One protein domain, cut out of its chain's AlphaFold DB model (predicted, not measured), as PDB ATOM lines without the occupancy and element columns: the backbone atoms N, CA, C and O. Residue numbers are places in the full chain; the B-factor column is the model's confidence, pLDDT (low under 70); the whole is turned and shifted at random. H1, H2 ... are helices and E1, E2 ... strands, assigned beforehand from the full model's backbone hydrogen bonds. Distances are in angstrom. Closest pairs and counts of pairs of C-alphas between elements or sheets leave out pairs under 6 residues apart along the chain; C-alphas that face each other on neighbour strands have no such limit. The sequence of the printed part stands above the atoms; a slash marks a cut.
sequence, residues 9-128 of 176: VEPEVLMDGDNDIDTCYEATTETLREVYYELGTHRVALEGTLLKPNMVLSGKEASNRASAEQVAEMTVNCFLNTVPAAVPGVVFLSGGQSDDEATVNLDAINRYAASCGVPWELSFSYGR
ATOM      1  N   VAL A   9     182.220   6.680 -78.511       98.75
ATOM      2  CA  VAL A   9     182.894   7.086 -77.271       98.75
ATOM      3  C   VAL A   9     181.831   7.330 -76.206       98.75
ATOM      4  O   VAL A   9     180.999   8.217 -76.374       98.75
ATOM      5  N   GLU A  10     181.842   6.538 -75.133       98.62
ATOM      6  CA  GLU A  10     180.810   6.550 -74.083       98.62
ATOM      7  C   GLU A  10     181.389   6.967 -72.718       98.62
ATOM      8  O   GLU A  10     181.806   6.107 -71.940       98.62
ATOM      9  N   PRO A  11     181.465   8.280 -72.425       97.69
ATOM     10  CA  PRO A  11     181.888   8.789 -71.125       97.69
ATOM     11  C   PRO A  11     180.667   9.073 -70.230       97.69
ATOM     12  O   PRO A  11     180.265  10.221 -70.064       97.69
ATOM     13  N   GLU A  12     180.031   8.029 -69.694       97.19
ATOM     14  CA  GLU A  12     178.837   8.182 -68.847       97.19
ATOM     15  C   GLU A  12     179.172   8.820 -67.487       97.19
ATOM     16  O   GLU A  12     179.900   8.243 -66.677       97.19
ATOM     17  N   VAL A  13     178.575   9.982 -67.208       96.00
ATOM     18  CA  VAL A  13     178.432  10.523 -65.851       96.00
ATOM     19  C   VAL A  13     177.162   9.935 -65.237       96.00
ATOM     20  O   VAL A  13     176.060  10.125 -65.757       96.00
ATOM     21  N   LEU A  14     177.318   9.193 -64.140       93.56
ATOM     22  CA  LEU A  14     176.208   8.503 -63.483       93.56
ATOM     23  C   LEU A  14     175.234   9.495 -62.832       93.56
ATOM     24  O   LEU A  14     175.645  10.479 -62.225       93.56
ATOM     25  N   MET A  15     173.936   9.188 -62.909       90.25
ATOM     26  CA  MET A  15     172.857   9.990 -62.306       90.25
ATOM     27  C   MET A  15     172.552   9.627 -60.841       90.25
ATOM     28  O   MET A  15     171.513  10.024 -60.309       90.25
ATOM     29  N   ASP A  16     173.382   8.796 -60.210       92.00
ATOM     30  CA  ASP A  16     173.164   8.343 -58.838       92.00
ATOM     31  C   ASP A  16     173.390   9.493 -57.847       92.00
ATOM     32  O   ASP A  16     174.419  10.161 -57.890       92.00
ATOM     33  N   GLY A  17     172.449   9.681 -56.919       92.25
ATOM     34  CA  GLY A  17     172.524  10.714 -55.885       92.25
ATOM     35  C   GLY A  17     171.351  11.692 -55.905       92.25
ATOM     36  O   GLY A  17     170.371  11.514 -56.635       92.25
ATOM     37  N   ASP A  18     171.451  12.711 -55.056       95.38
ATOM     38  CA  ASP A  18     170.475  13.787 -54.846       95.38
ATOM     39  C   ASP A  18     170.947  15.140 -55.404       95.38
ATOM     40  O   ASP A  18     170.341  16.175 -55.122       95.38
ATOM     41  N   ASN A  19     172.014  15.131 -56.207       95.31
ATOM     42  CA  ASN A  19     172.583  16.324 -56.816       95.31
ATOM     43  C   ASN A  19     171.585  17.027 -57.745       95.31
ATOM     44  O   ASN A  19     170.757  16.403 -58.416       95.31
ATOM     45  N   ASP A  20     171.710  18.345 -57.839       96.12
ATOM     46  CA  ASP A  20     170.967  19.122 -58.819       96.12
ATOM     47  C   ASP A  20     171.529  18.938 -60.240       96.12
ATOM     48  O   ASP A  20     172.519  18.237 -60.489       96.12
ATOM     49  N   ILE A  21     170.827  19.538 -61.199       97.56
ATOM     50  CA  ILE A  21     171.188  19.476 -62.613       97.56
ATOM     51  C   ILE A  21     172.445  20.303 -62.931       97.56
ATOM     52  O   ILE A  21     173.190  19.933 -63.836       97.56
ATOM     53  N   ASP A  22     172.723  21.364 -62.166       97.88
ATOM     54  CA  ASP A  22     173.924  22.194 -62.324       97.88
ATOM     55  C   ASP A  22     175.188  21.387 -62.003       97.88
ATOM     56  O   ASP A  22     176.138  21.378 -62.785       97.88
ATOM     57  N   THR A  23     175.155  20.587 -60.935       97.25
ATOM     58  CA  THR A  23     176.236  19.649 -60.602       97.25
ATOM     59  C   THR A  23     176.495  18.659 -61.746       97.25
ATOM     60  O   THR A  23     177.642  18.393 -62.108       97.25
ATOM     61  N   CYS A  24     175.436  18.118 -62.364       97.81
ATOM     62  CA  CYS A  24     175.577  17.219 -63.514       97.81
ATOM     63  C   CYS A  24     176.139  17.948 -64.744       97.81
ATOM     64  O   CYS A  24     176.968  17.388 -65.466       97.81
ATOM     65  N   TYR A  25     175.723  19.195 -64.975       98.56
ATOM     66  CA  TYR A  25     176.234  20.037 -66.053       98.56
ATOM     67  C   TYR A  25     177.739  20.271 -65.913       98.56
ATOM     68  O   TYR A  25     178.475  20.115 -66.890       98.56
ATOM     69  N   GLU A  26     178.208  20.603 -64.711       98.44
ATOM     70  CA  GLU A  26     179.628  20.807 -64.413       98.44
ATOM     71  C   GLU A  26     180.431  19.526 -64.656       98.44
ATOM     72  O   GLU A  26     181.357  19.528 -65.471       98.44
ATOM     73  N   ALA A  27     180.010  18.409 -64.056       98.38
ATOM     74  CA  ALA A  27     180.676  17.119 -64.217       98.38
ATOM     75  C   ALA A  27     180.718  16.655 -65.686       98.38
ATOM     76  O   ALA A  27     181.750  16.181 -66.167       98.38
ATOM     77  N   THR A  28     179.618  16.830 -66.427       98.69
ATOM     78  CA  THR A  28     179.547  16.490 -67.857       98.69
ATOM     79  C   THR A  28     180.463  17.398 -68.678       98.69
ATOM     80  O   THR A  28     181.180  16.922 -69.558       98.69
ATOM     81  N   THR A  29     180.505  18.694 -68.363       98.81
ATOM     82  CA  THR A  29     181.359  19.668 -69.055       98.81
ATOM     83  C   THR A  29     182.840  19.340 -68.882       98.81
ATOM     84  O   THR A  29     183.590  19.342 -69.861       98.81
ATOM     85  N   GLU A  30     183.278  19.052 -67.656       98.69
ATOM     86  CA  GLU A  30     184.664  18.667 -67.367       98.69
ATOM     87  C   GLU A  30     185.034  17.351 -68.054       98.69
ATOM     88  O   GLU A  30     186.057  17.278 -68.738       98.69
ATOM     89  N   THR A  31     184.153  16.353 -67.967       98.81
ATOM     90  CA  THR A  31     184.346  15.045 -68.603       98.81
ATOM     91  C   THR A  31     184.511  15.174 -70.117       98.81
ATOM     92  O   THR A  31     185.449  14.621 -70.689       98.81
ATOM     93  N   LEU A  32     183.635  15.925 -70.791       98.88
ATOM     94  CA  LEU A  32     183.690  16.070 -72.248       98.88
ATOM     95  C   LEU A  32     184.908  16.871 -72.712       98.88
ATOM     96  O   LEU A  32     185.486  16.542 -73.750       98.88
ATOM     97  N   ARG A  33     185.338  17.883 -71.949       98.81
ATOM     98  CA  ARG A  33     186.585  18.609 -72.238       98.81
ATOM     99  C   ARG A  33     187.788  17.676 -72.217       98.81
ATOM    100  O   ARG A  33     188.582  17.716 -73.154       98.81
ATOM    101  N   GLU A  34     187.887  16.825 -71.201       98.81
ATOM    102  CA  GLU A  34     188.985  15.865 -71.089       98.81
ATOM    103  C   GLU A  34     188.925  14.811 -72.199       98.81
ATOM    104  O   GLU A  34     189.926  14.533 -72.854       98.81
ATOM    105  N   VAL A  35     187.733  14.290 -72.503       98.88
ATOM    106  CA  VAL A  35     187.540  13.331 -73.602       98.88
ATOM    107  C   VAL A  35     188.031  13.909 -74.926       98.88
ATOM    108  O   VAL A  35     188.817  13.260 -75.612       98.88
ATOM    109  N   TYR A  36     187.619  15.121 -75.306       98.81
ATOM    110  CA  TYR A  36     188.058  15.697 -76.582       98.81
ATOM    111  C   TYR A  36     189.519  16.150 -76.573       98.81
ATOM    112  O   TYR A  36     190.160  16.091 -77.627       98.81
ATOM    113  N   TYR A  37     190.068  16.534 -75.417       98.75
ATOM    114  CA  TYR A  37     191.508  16.733 -75.261       98.75
ATOM    115  C   TYR A  37     192.271  15.441 -75.582       98.75
ATOM    116  O   TYR A  37     193.153  15.442 -76.444       98.75
ATOM    117  N   GLU A  38     191.879  14.321 -74.976       98.81
ATOM    118  CA  GLU A  38     192.541  13.032 -75.177       98.81
ATOM    119  C   GLU A  38     192.337  12.475 -76.593       98.81
ATOM    120  O   GLU A  38     193.292  12.027 -77.234       98.81
ATOM    121  N   LEU A  39     191.133  12.582 -77.163       98.69
ATOM    122  CA  LEU A  39     190.887  12.212 -78.563       98.69
ATOM    123  C   LEU A  39     191.777  13.016 -79.526       98.69
ATOM    124  O   LEU A  39     192.322  12.452 -80.479       98.69
ATOM    125  N   GLY A  40     191.968  14.312 -79.260       98.50
ATOM    126  CA  GLY A  40     192.875  15.174 -80.018       98.50
ATOM    127  C   GLY A  40     194.341  14.758 -79.880       98.50
ATOM    128  O   GLY A  40     195.034  14.603 -80.891       98.50
ATOM    129  N   THR A  41     194.804  14.502 -78.654       98.56
ATOM    130  CA  THR A  41     196.165  14.015 -78.352       98.56
ATOM    131  C   THR A  41     196.472  12.711 -79.089       98.56
ATOM    132  O   THR A  41     197.550  12.547 -79.669       98.56
ATOM    133  N   HIS A  42     195.487  11.817 -79.158       98.31
ATOM    134  CA  HIS A  42     195.567  10.540 -79.862       98.31
ATOM    135  C   HIS A  42     195.252  10.623 -81.366       98.31
ATOM    136  O   HIS A  42     195.259   9.595 -82.046       98.31
ATOM    137  N   ARG A  43     195.045  11.832 -81.911       97.81
ATOM    138  CA  ARG A  43     194.794  12.105 -83.341       97.81
ATOM    139  C   ARG A  43     193.607  11.323 -83.905       97.81
ATOM    140  O   ARG A  43     193.644  10.862 -85.047       97.81
ATOM    141  N   VAL A  44     192.563  11.155 -83.100       98.62
ATOM    142  CA  VAL A  44     191.318  10.524 -83.538       98.62
ATOM    143  C   VAL A  44     190.619  11.442 -84.543       98.62
ATOM    144  O   VAL A  44     190.429  12.628 -84.281       98.62
ATOM    145  N   ALA A  45     190.224  10.898 -85.695       98.50
ATOM    146  CA  ALA A  45     189.463  11.631 -86.705       98.50
ATOM    147  C   ALA A  45     187.992  11.718 -86.279       98.50
ATOM    148  O   ALA A  45     187.277  10.714 -86.343       98.50
ATOM    149  N   LEU A  46     187.553  12.884 -85.802       98.69
ATOM    150  CA  LEU A  46     186.244  13.064 -85.161       98.69
ATOM    151  C   LEU A  46     185.062  12.807 -86.108       98.69
ATOM    152  O   LEU A  46     184.035  12.291 -85.668       98.69
ATOM    153  N   GLU A  47     185.238  13.057 -87.405       98.44
ATOM    154  CA  GLU A  47     184.254  12.805 -88.468       98.44
ATOM    155  C   GLU A  47     183.899  11.316 -88.587       98.44
ATOM    156  O   GLU A  47     182.838  10.950 -89.089       98.44
ATOM    157  N   GLY A  48     184.795  10.444 -88.114       98.38
ATOM    158  CA  GLY A  48     184.623   8.999 -88.047       98.38
ATOM    159  C   GLY A  48     184.351   8.494 -86.634       98.38
ATOM    160  O   GLY A  48     184.821   7.403 -86.306       98.38
ATOM    161  N   THR A  49     183.676   9.273 -85.785       98.81
ATOM    162  CA  THR A  49     183.282   8.891 -84.415       98.81
ATOM    163  C   THR A  49     181.803   9.167 -84.159       98.81
ATOM    164  O   THR A  49     181.156   9.881 -84.917       98.81
ATOM    165  N   LEU A  50     181.263   8.614 -83.076       98.88
ATOM    166  CA  LEU A  50     180.024   9.084 -82.456       98.88
ATOM    167  C   LEU A  50     180.269   9.293 -80.963       98.88
ATOM    168  O   LEU A  50     181.047   8.553 -80.355       98.88
ATOM    169  N   LEU A  51     179.572  10.253 -80.362       98.88
ATOM    170  CA  LEU A  51     179.554  10.430 -78.910       98.88
ATOM    171  C   LEU A  51     178.308   9.752 -78.330       98.88
ATOM    172  O   LEU A  51     177.210   9.957 -78.838       98.88
ATOM    173  N   LYS A  52     178.451   8.988 -77.247       98.75
ATOM    174  CA  LYS A  52     177.346   8.409 -76.467       98.75
ATOM    175  C   LYS A  52     177.411   8.911 -75.022       98.75
ATOM    176  O   LYS A  52     177.927   8.214 -74.157       98.75
ATOM    177  N   PRO A  53     176.959  10.142 -74.756       98.31
ATOM    178  CA  PRO A  53     177.006  10.730 -73.428       98.31
ATOM    179  C   PRO A  53     175.706  10.442 -72.668       98.31
ATOM    180  O   PRO A  53     174.687  10.061 -73.260       98.31
ATOM    181  N   ASN A  54     175.720  10.701 -71.363       98.00
ATOM    182  CA  ASN A  54     174.502  10.965 -70.601       98.00
ATOM    183  C   ASN A  54     173.827  12.269 -71.077       98.00
ATOM    184  O   ASN A  54     174.462  13.152 -71.654       98.00
ATOM    185  N   MET A  55     172.527  12.396 -70.812       98.31
ATOM    186  CA  MET A  55     171.868  13.706 -70.792       98.31
ATOM    187  C   MET A  55     172.291  14.455 -69.518       98.31
ATOM    188  O   MET A  55     172.678  13.823 -68.530       98.31
ATOM    189  N   VAL A  56     172.205  15.784 -69.518       98.31
ATOM    190  CA  VAL A  56     172.400  16.578 -68.298       98.31
ATOM    191  C   VAL A  56     171.102  16.534 -67.493       98.31
ATOM    192  O   VAL A  56     170.084  17.071 -67.923       98.31
ATOM    193  N   LEU A  57     171.125  15.846 -66.352       97.25
ATOM    194  CA  LEU A  57     169.946  15.515 -65.546       97.25
ATOM    195  C   LEU A  57     170.187  15.859 -64.072       97.25
ATOM    196  O   LEU A  57     171.315  15.805 -63.592       97.25
ATOM    197  N   SER A  58     169.117  16.127 -63.323       96.75
ATOM    198  CA  SER A  58     169.182  16.024 -61.858       96.75
ATOM    199  C   SER A  58     169.448  14.576 -61.437       96.75
ATOM    200  O   SER A  58     169.030  13.638 -62.126       96.75
ATOM    201  N   GLY A  59     170.072  14.396 -60.274       94.81
ATOM    202  CA  GLY A  59     170.244  13.093 -59.646       94.81
ATOM    203  C   GLY A  59     168.911  12.365 -59.458       94.81
ATOM    204  O   GLY A  59     167.846  12.976 -59.309       94.81
ATOM    205  N   LYS A  60     168.952  11.034 -59.481       92.31
ATOM    206  CA  LYS A  60     167.756  10.183 -59.414       92.31
ATOM    207  C   LYS A  60     166.912  10.426 -58.159       92.31
ATOM    208  O   LYS A  60     165.685  10.371 -58.234       92.31
ATOM    209  N   GLU A  61     167.576  10.694 -57.038       92.75
ATOM    210  CA  GLU A  61     166.964  10.908 -55.724       92.75
ATOM    211  C   GLU A  61     166.791  12.406 -55.404       92.75
ATOM    212  O   GLU A  61     166.393  12.767 -54.295       92.75
ATOM    213  N   ALA A  62     167.081  13.297 -56.362       93.25
ATOM    214  CA  ALA A  62     166.952  14.734 -56.170       93.25
ATOM    215  C   ALA A  62     165.482  15.125 -55.966       93.25
ATOM    216  O   ALA A  62     164.597  14.754 -56.736       93.25
ATOM    217  N   SER A  63     165.211  15.931 -54.939       91.69
ATOM    218  CA  SER A  63     163.850  16.416 -54.654       91.69
ATOM    219  C   SER A  63     163.333  17.440 -55.678       91.69
ATOM    220  O   SER A  63     162.126  17.629 -55.818       91.69
ATOM    221  N   ASN A  64     164.242  18.079 -56.412       90.44
ATOM    222  CA  ASN A  64     164.013  19.140 -57.390       90.44
ATOM    223  C   ASN A  64     164.420  18.691 -58.804       90.44
ATOM    224  O   ASN A  64     165.233  19.345 -59.460       90.44
ATOM    225  N   ARG A  65     163.884  17.559 -59.275       93.56
ATOM    226  CA  ARG A  65     164.203  17.060 -60.623       93.56
ATOM    227  C   ARG A  65     163.805  18.072 -61.700       93.56
ATOM    228  O   ARG A  65     162.685  18.578 -61.700       93.56
ATOM    229  N   ALA A  66     164.743  18.343 -62.602       96.88
ATOM    230  CA  ALA A  66     164.576  19.260 -63.721       96.88
ATOM    231  C   ALA A  66     163.463  18.805 -64.679       96.88
ATOM    232  O   ALA A  66     163.227  17.606 -64.850       96.88
ATOM    233  N   SER A  67     162.799  19.767 -65.327       97.81
ATOM    234  CA  SER A  67     161.853  19.465 -66.406       97.81
ATOM    235  C   SER A  67     162.586  19.062 -67.686       97.81
ATOM    236  O   SER A  67     163.775  19.345 -67.846       97.81
ATOM    237  N   ALA A  68     161.867  18.463 -68.635       98.19
ATOM    238  CA  ALA A  68     162.430  18.082 -69.928       98.19
ATOM    239  C   ALA A  68     162.993  19.281 -70.709       98.19
ATOM    240  O   ALA A  68     164.021  19.165 -71.372       98.19
ATOM    241  N   GLU A  69     162.362  20.452 -70.603       98.56
ATOM    242  CA  GLU A  69     162.837  21.696 -71.217       98.56
ATOM    243  C   GLU A  69     164.160  22.159 -70.602       98.56
ATOM    244  O   GLU A  69     165.072  22.544 -71.331       98.56
ATOM    245  N   GLN A  70     164.289  22.080 -69.275       98.56
ATOM    246  CA  GLN A  70     165.530  22.439 -68.591       98.56
ATOM    247  C   GLN A  70     166.648  21.437 -68.910       98.56
ATOM    248  O   GLN A  70     167.772  21.841 -69.198       98.56
ATOM    249  N   VAL A  71     166.335  20.136 -68.936       98.62
ATOM    250  CA  VAL A  71     167.251  19.080 -69.399       98.62
ATOM    251  C   VAL A  71     167.723  19.365 -70.823       98.62
ATOM    252  O   VAL A  71     168.919  19.270 -71.103       98.62
ATOM    253  N   ALA A  72     166.809  19.746 -71.717       98.81
ATOM    254  CA  ALA A  72     167.121  20.061 -73.104       98.81
ATOM    255  C   ALA A  72     168.081  21.244 -73.232       98.81
ATOM    256  O   ALA A  72     169.123  21.119 -73.880       98.81
ATOM    257  N   GLU A  73     167.757  22.358 -72.580       98.81
ATOM    258  CA  GLU A  73     168.581  23.562 -72.586       98.81
ATOM    259  C   GLU A  73     169.984  23.280 -72.043       98.81
ATOM    260  O   GLU A  73     170.985  23.567 -72.704       98.81
ATOM    261  N   MET A  74     170.076  22.658 -70.867       98.75
ATOM    262  CA  MET A  74     171.357  22.396 -70.216       98.75
ATOM    263  C   MET A  74     172.197  21.374 -70.985       98.75
ATOM    264  O   MET A  74     173.403  21.562 -71.134       98.75
ATOM    265  N   THR A  75     171.577  20.332 -71.543       98.81
ATOM    266  CA  THR A  75     172.285  19.336 -72.359       98.81
ATOM    267  C   THR A  75     172.860  19.970 -73.625       98.81
ATOM    268  O   THR A  75     174.050  19.827 -73.906       98.81
ATOM    269  N   VAL A  76     172.045  20.711 -74.381       98.81
ATOM    270  CA  VAL A  76     172.487  21.333 -75.638       98.81
ATOM    271  C   VAL A  76     173.546  22.404 -75.382       98.81
ATOM    272  O   VAL A  76     174.554  22.437 -76.088       98.81
ATOM    273  N   ASN A  77     173.381  23.227 -74.345       98.69
ATOM    274  CA  ASN A  77     174.376  24.233 -73.975       98.69
ATOM    275  C   ASN A  77     175.701  23.602 -73.534       98.69
ATOM    276  O   ASN A  77     176.763  24.088 -73.930       98.69
ATOM    277  N   CYS A  78     175.669  22.498 -72.782       98.81
ATOM    278  CA  CYS A  78     176.880  21.761 -72.423       98.81
ATOM    279  C   CYS A  78     177.626  21.315 -73.687       98.81
ATOM    280  O   CYS A  78     178.832  21.543 -73.818       98.81
ATOM    281  N   PHE A  79     176.908  20.760 -74.666       98.69
ATOM    282  CA  PHE A  79     177.519  20.246 -75.893       98.69
ATOM    283  C   PHE A  79     178.034  21.355 -76.806       98.69
ATOM    284  O   PHE A  79     179.152  21.243 -77.299       98.69
ATOM    285  N   LEU A  80     177.308  22.466 -76.950       98.56
ATOM    286  CA  LEU A  80     177.789  23.668 -77.646       98.56
ATOM    287  C   LEU A  80     179.122  24.191 -77.093       98.56
ATOM    288  O   LEU A  80     179.919  24.745 -77.848       98.56
ATOM    289  N   ASN A  81     179.391  23.981 -75.803       98.31
ATOM    290  CA  ASN A  81     180.625  24.411 -75.149       98.31
ATOM    291  C   ASN A  81     181.750  23.361 -75.137       98.31
ATOM    292  O   ASN A  81     182.865  23.690 -74.722       98.31
ATOM    293  N   THR A  82     181.488  22.110 -75.525       98.75
ATOM    294  CA  THR A  82     182.433  21.000 -75.291       98.75
ATOM    295  C   THR A  82     182.620  20.044 -76.461       98.75
ATOM    296  O   THR A  82     183.701  19.479 -76.601       98.75
ATOM    297  N   VAL A  83     181.616  19.870 -77.316       98.75
ATOM    298  CA  VAL A  83     181.653  18.946 -78.450       98.75
ATOM    299  C   VAL A  83     182.130  19.706 -79.694       98.75
ATOM    300  O   VAL A  83     181.577  20.751 -80.023       98.75
ATOM    301  N   PRO A  84     183.152  19.235 -80.427       98.69
ATOM    302  CA  PRO A  84     183.535  19.833 -81.703       98.69
ATOM    303  C   PRO A  84     182.496  19.579 -82.805       98.69
ATOM    304  O   PRO A  84     181.974  18.474 -82.941       98.69
ATOM    305  N   ALA A  85     182.266  20.564 -83.677       98.56
ATOM    306  CA  ALA A  85     181.334  20.458 -84.810       98.56
ATOM    307  C   ALA A  85     181.701  19.372 -85.848       98.56
ATOM    308  O   ALA A  85     180.875  19.023 -86.682       98.56
ATOM    309  N   ALA A  86     182.935  18.855 -85.816       98.62
ATOM    310  CA  ALA A  86     183.394  17.786 -86.704       98.62
ATOM    311  C   ALA A  86     182.813  16.405 -86.351       98.62
ATOM    312  O   ALA A  86     182.811  15.508 -87.190       98.62
ATOM    313  N   VAL A  87     182.332  16.215 -85.118       98.81
ATOM    314  CA  VAL A  87     181.608  14.997 -84.741       98.81
ATOM    315  C   VAL A  87     180.312  14.950 -85.565       98.81
ATOM    316  O   VAL A  87     179.638  15.965 -85.663       98.81
ATOM    317  N   PRO A  88     179.929  13.827 -86.185       98.56
ATOM    318  CA  PRO A  88     178.720  13.779 -87.009       98.56
ATOM    319  C   PRO A  88     177.437  13.615 -86.184       98.56
ATOM    320  O   PRO A  88     176.366  14.048 -86.607       98.56
ATOM    321  N   GLY A  89     177.517  12.988 -85.008       98.56
ATOM    322  CA  GLY A  89     176.332  12.750 -84.198       98.56
ATOM    323  C   GLY A  89     176.598  12.329 -82.760       98.56
ATOM    324  O   GLY A  89     177.638  11.761 -82.415       98.56
ATOM    325  N   VAL A  90     175.592  12.597 -81.939       98.88
ATOM    326  CA  VAL A  90     175.486  12.222 -80.536       98.88
ATOM    327  C   VAL A  90     174.335  11.227 -80.396       98.88
ATOM    328  O   VAL A  90     173.217  11.485 -80.838       98.88
ATOM    329  N   VAL A  91     174.601  10.073 -79.796       98.69
ATOM    330  CA  VAL A  91     173.634   8.990 -79.595       98.69
ATOM    331  C   VAL A  91     173.460   8.736 -78.102       98.69
ATOM    332  O   VAL A  91     174.202   7.963 -77.514       98.69
ATOM    333  N   PHE A  92     172.495   9.397 -77.466       98.44
ATOM    334  CA  PHE A  92     172.326   9.363 -76.009       98.44
ATOM    335  C   PHE A  92     172.125   7.946 -75.467       98.44
ATOM    336  O   PHE A  92     171.386   7.143 -76.044       98.44
ATOM    337  N   LEU A  93     172.727   7.659 -74.316       96.31
ATOM    338  CA  LEU A  93     172.310   6.541 -73.471       96.31
ATOM    339  C   LEU A  93     171.050   6.923 -72.683       96.31
ATOM    340  O   LEU A  93     170.865   8.080 -72.315       96.31
ATOM    341  N   SER A  94     170.176   5.953 -72.398       89.88
ATOM    342  CA  SER A  94     168.991   6.203 -71.561       89.88
ATOM    343  C   SER A  94     169.342   6.281 -70.068       89.88
ATOM    344  O   SER A  94     168.597   6.865 -69.285       89.88
ATOM    345  N   GLY A  95     170.470   5.694 -69.654       87.06
ATOM    346  CA  GLY A  95     170.919   5.694 -68.261       87.06
ATOM    347  C   GLY A  95     169.888   5.049 -67.334       87.06
ATOM    348  O   GLY A  95     169.309   4.008 -67.669       87.06
ATOM    349  N   GLY A  96     169.666   5.659 -66.169       83.06
ATOM    350  CA  GLY A  96     168.675   5.250 -65.165       83.06
ATOM    351  C   GLY A  96     167.274   5.852 -65.334       83.06
ATOM    352  O   GLY A  96     166.437   5.630 -64.459       83.06
ATOM    353  N   GLN A  97     167.017   6.582 -66.423       90.00
ATOM    354  CA  GLN A  97     165.695   7.126 -66.746       90.00
ATOM    355  C   GLN A  97     164.680   6.001 -66.999       90.00
ATOM    356  O   GLN A  97     165.051   4.886 -67.389       90.00
ATOM    357  N   SER A  98     163.393   6.297 -66.807       87.44
ATOM    358  CA  SER A  98     162.334   5.440 -67.349       87.44
ATOM    359  C   SER A  98     162.293   5.537 -68.879       87.44
ATOM    360  O   SER A  98     162.807   6.490 -69.467       87.44
ATOM    361  N   ASP A  99     161.670   4.552 -69.530       83.56
ATOM    362  CA  ASP A  99     161.518   4.542 -70.989       83.56
ATOM    363  C   ASP A  99     160.794   5.809 -71.485       83.56
ATOM    364  O   ASP A  99     161.202   6.398 -72.486       83.56
ATOM    365  N   ASP A 100     159.755   6.250 -70.772       87.81
ATOM    366  CA  ASP A 100     158.979   7.447 -71.118       87.81
ATOM    367  C   ASP A 100     159.793   8.725 -70.897       87.81
ATOM    368  O   ASP A 100     159.835   9.593 -71.768       87.81
ATOM    369  N   GLU A 101     160.505   8.820 -69.769       92.12
ATOM    370  CA  GLU A 101     161.353   9.971 -69.457       92.12
ATOM    371  C   GLU A 101     162.449  10.158 -70.517       92.12
ATOM    372  O   GLU A 101     162.631  11.260 -71.034       92.12
ATOM    373  N   ALA A 102     163.132   9.077 -70.907       94.25
ATOM    374  CA  ALA A 102     164.188   9.129 -71.914       94.25
ATOM    375  C   ALA A 102     163.672   9.557 -73.302       94.25
ATOM    376  O   ALA A 102     164.404  10.200 -74.059       94.25
ATOM    377  N   THR A 103     162.434   9.202 -73.655       95.44
ATOM    378  CA  THR A 103     161.781   9.637 -74.900       95.44
ATOM    379  C   THR A 103     161.406  11.115 -74.836       95.44
ATOM    380  O   THR A 103     161.734  11.865 -75.752       95.44
ATOM    381  N   VAL A 104     160.764  11.547 -73.747       97.06
ATOM    382  CA  VAL A 104     160.343  12.942 -73.540       97.06
ATOM    383  C   VAL A 104     161.550  13.883 -73.538       97.06
ATOM    384  O   VAL A 104     161.531  14.916 -74.207       97.06
ATOM    385  N   ASN A 105     162.627  13.511 -72.845       98.00
ATOM    386  CA  ASN A 105     163.848  14.312 -72.800       98.00
ATOM    387  C   ASN A 105     164.539  14.370 -74.167       98.00
ATOM    388  O   ASN A 105     164.958  15.446 -74.591       98.00
ATOM    389  N   LEU A 106     164.615  13.250 -74.898       98.50
ATOM    390  CA  LEU A 106     165.180  13.233 -76.252       98.50
ATOM    391  C   LEU A 106     164.406  14.143 -77.216       98.50
ATOM    392  O   LEU A 106     165.022  14.821 -78.042       98.50
ATOM    393  N   ASP A 107     163.077  14.155 -77.116       98.62
ATOM    394  CA  ASP A 107     162.217  15.037 -77.903       98.62
ATOM    395  C   ASP A 107     162.480  16.511 -77.590       98.62
ATOM    396  O   ASP A 107     162.755  17.301 -78.496       98.62
ATOM    397  N   ALA A 108     162.468  16.871 -76.304       98.75
ATOM    398  CA  ALA A 108     162.738  18.232 -75.860       98.75
ATOM    399  C   ALA A 108     164.131  18.705 -76.307       98.75
ATOM    400  O   ALA A 108     164.261  19.818 -76.823       98.75
ATOM    401  N   ILE A 109     165.149  17.843 -76.192       98.88
ATOM    402  CA  ILE A 109     166.511  18.100 -76.678       98.88
ATOM    403  C   ILE A 109     166.496  18.408 -78.175       98.88
ATOM    404  O   ILE A 109     167.060  19.419 -78.584       98.88
ATOM    405  N   ASN A 110     165.839  17.584 -78.997       98.75
ATOM    406  CA  ASN A 110     165.804  17.796 -80.446       98.75
ATOM    407  C   ASN A 110     165.050  19.075 -80.836       98.75
ATOM    408  O   ASN A 110     165.514  19.815 -81.707       98.75
ATOM    409  N   ARG A 111     163.936  19.391 -80.164       98.62
ATOM    410  CA  ARG A 111     163.201  20.648 -80.381       98.62
ATOM    411  C   ARG A 111     164.046  21.872 -80.028       98.62
ATOM    412  O   ARG A 111     164.101  22.822 -80.810       98.62
ATOM    413  N   TYR A 112     164.731  21.851 -78.884       98.69
ATOM    414  CA  TYR A 112     165.603  22.951 -78.466       98.69
ATOM    415  C   TYR A 112     166.820  23.084 -79.392       98.69
ATOM    416  O   TYR A 112     167.104  24.172 -79.893       98.69
ATOM    417  N   ALA A 113     167.481  21.974 -79.716       98.44
ATOM    418  CA  ALA A 113     168.631  21.932 -80.615       98.44
ATOM    419  C   ALA A 113     168.322  22.493 -82.014       98.44
ATOM    420  O   ALA A 113     169.141  23.226 -82.573       98.44
ATOM    421  N   ALA A 114     167.129  22.214 -82.552       97.62
ATOM    422  CA  ALA A 114     166.668  22.784 -83.817       97.62
ATOM    423  C   ALA A 114     166.559  24.318 -83.755       97.62
ATOM    424  O   ALA A 114     166.894  24.996 -84.726       97.62
ATOM    425  N   SER A 115     166.145  24.873 -82.611       97.38
ATOM    426  CA  SER A 115     166.093  26.326 -82.401       97.38
ATOM    427  C   SER A 115     167.483  26.970 -82.292       97.38
ATOM    428  O   SER A 115     167.656  28.120 -82.694       97.38
ATOM    429  N   CYS A 116     168.481  26.223 -81.813       97.06
ATOM    430  CA  CYS A 116     169.864  26.685 -81.673       97.06
ATOM    431  C   CYS A 116     170.715  26.496 -82.941       97.06
ATOM    432  O   CYS A 116     171.783  27.097 -83.039       97.06
ATOM    433  N   GLY A 117     170.281  25.665 -83.895       96.06
ATOM    434  CA  GLY A 117     171.056  25.357 -85.100       96.06
ATOM    435  C   GLY A 117     172.339  24.572 -84.809       96.06
ATOM    436  O   GLY A 117     173.402  24.917 -85.326       96.06
ATOM    437  N   VAL A 118     172.257  23.547 -83.952       98.06
ATOM    438  CA  VAL A 118     173.422  22.714 -83.603       98.06
ATOM    439  C   VAL A 118     173.980  21.971 -84.831       98.06
ATOM    440  O   VAL A 118     173.215  21.618 -85.729       98.06
ATOM    441  N   PRO A 119     175.296  21.693 -84.887       98.06
ATOM    442  CA  PRO A 119     175.913  21.057 -86.054       98.06
ATOM    443  C   PRO A 119     175.834  19.520 -86.048       98.06
ATOM    444  O   PRO A 119     176.257  18.895 -87.016       98.06
ATOM    445  N   TRP A 120     175.330  18.910 -84.970       98.50
ATOM    446  CA  TRP A 120     175.295  17.456 -84.778       98.50
ATOM    447  C   TRP A 120     173.907  16.878 -84.996       98.50
ATOM    448  O   TRP A 120     172.902  17.485 -84.632       98.50
ATOM    449  N   GLU A 121     173.866  15.629 -85.441       98.62
ATOM    450  CA  GLU A 121     172.680  14.795 -85.285       98.62
ATOM    451  C   GLU A 121     172.516  14.359 -83.823       98.62
ATOM    452  O   GLU A 121     173.465  13.857 -83.221       98.62
ATOM    453  N   LEU A 122     171.319  14.505 -83.249       98.75
ATOM    454  CA  LEU A 122     171.016  14.096 -81.872       98.75
ATOM    455  C   LEU A 122     170.028  12.925 -81.882       98.75
ATOM    456  O   LEU A 122     168.870  13.064 -82.258       98.75
ATOM    457  N   SER A 123     170.484  11.743 -81.486       98.56
ATOM    458  CA  SER A 123     169.728  10.491 -81.584       98.56
ATOM    459  C   SER A 123     169.921   9.630 -80.331       98.56
ATOM    460  O   SER A 123     170.403  10.103 -79.308       98.56
ATOM    461  N   PHE A 124     169.534   8.359 -80.382       98.00
ATOM    462  CA  PHE A 124     169.525   7.448 -79.240       98.00
ATOM    463  C   PHE A 124     170.380   6.199 -79.481       98.00
ATOM    464  O   PHE A 124     170.426   5.643 -80.578       98.00
ATOM    465  N   SER A 125     171.016   5.718 -78.415       97.69
ATOM    466  CA  SER A 125     171.660   4.409 -78.299       97.69
ATOM    467  C   SER A 125     171.133   3.725 -77.035       97.69
ATOM    468  O   SER A 125     171.782   3.674 -75.987       97.69
ATOM    469  N   TYR A 126     169.883   3.266 -77.106       94.88
ATOM    470  CA  TYR A 126     169.136   2.786 -75.942       94.88
ATOM    471  C   TYR A 126     169.184   1.262 -75.806       94.88
ATOM    472  O   TYR A 126     168.889   0.520 -76.741       94.88
ATOM    473  N   GLY A 127     169.509   0.807 -74.595       91.12
ATOM    474  CA  GLY A 127     169.300  -0.573 -74.156       91.12
ATOM    475  C   GLY A 127     167.910  -0.725 -73.542       91.12
ATOM    476  O   GLY A 127     166.942  -1.018 -74.242       91.12
ATOM    477  N   ARG A 128     167.805  -0.472 -72.228       86.81
ATOM    478  CA  ARG A 128     166.538  -0.568 -71.477       86.81
ATOM    479  C   ARG A 128     165.405   0.242 -72.111       86.81
ATOM    480  O   ARG A 128     164.358  -0.353 -72.330       86.81
TER     481      ARG A 128
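AT A GLANCE: This is residues 9 to 128 of the 176 residues of a protein of Dehalococcoidia bacterium (UniProt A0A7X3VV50). Three helices are set one after another across the domain, H2 between the long H1 and the slanting H3, and a small pair of parallel strands, E1 and E2, lies beside H3. The long stretch of residues 42 to 67 folds back from the end of H1, passes through the middle and reaches the start of H2. The printed part has 120 residues, with three named helices and two named strands in the order H1, H2, E1, H3, E2, and its class is mostly helix. It is compact, with a radius of gyration of the C-alphas of 13.6 A, and its outline is elongated, with spans of 42 by 26 by 26 A.

IN THESE COORDINATES: Residues 9 to 20 hold no named element. H1, residues 21 to 41, begins with C-alpha 21 at (171.188, 19.476, -62.613) and is 30.0 A long from first to last C-alpha. H2, residues 68 to 80, begins with C-alpha 68 at (162.430, 18.082, -69.928) and is 18.1 A long. E1, residues 89 to 92, is 9.7 A long. H3, residues 99 to 116, is 26.0 A long. E2, residues 121 to 124, is 10.0 A long and ends with C-alpha 124 at (169.525, 7.448, -79.240).

HOW THE PARTS SIT: H1 touches H2 with residues 21 to 29 alone, and the closest C-alphas, those of Thr 29 and Cys 78, are 6.0 A apart. The two helices run the same way at a shallow tilt of 28 degrees. H2 touches H3, and the closest C-alphas, those of Ala 72 and Ile 109, are 4.1 A apart. These two run the same way at a steep tilt of 55 degrees. H1 is apart from H3, E1 and E2, and H2 is apart from E2. E1 and E2 are parallel neighbours, at 26 degrees between their directions, with N 90 and O 121 at 2.8 A and N 92 and O 123 at 2.9 A within hydrogen-bond range. E1, H3 and E2 form a strand-helix-strand unit, two parallel neighbour strands with a helix between them in the chain, and its crossover is right-handed. The closest C-alphas of H3 and E2, those of Asn 110 and Leu 122, are 6.5 A apart. In H1, H2 and H3 every O i to N i+4 pair is within hydrogen-bond range.

THE WHOLE: The two C-alphas farthest apart, those of Arg 43 and Ser 63, are 42.4 A apart. The printed part has no cut. The link from H1 to H2 is long, with 26 residues, and the link from H3 to E2 is tight. The mean pLDDT of the printed part is 96.8, and no printed residue is under 70.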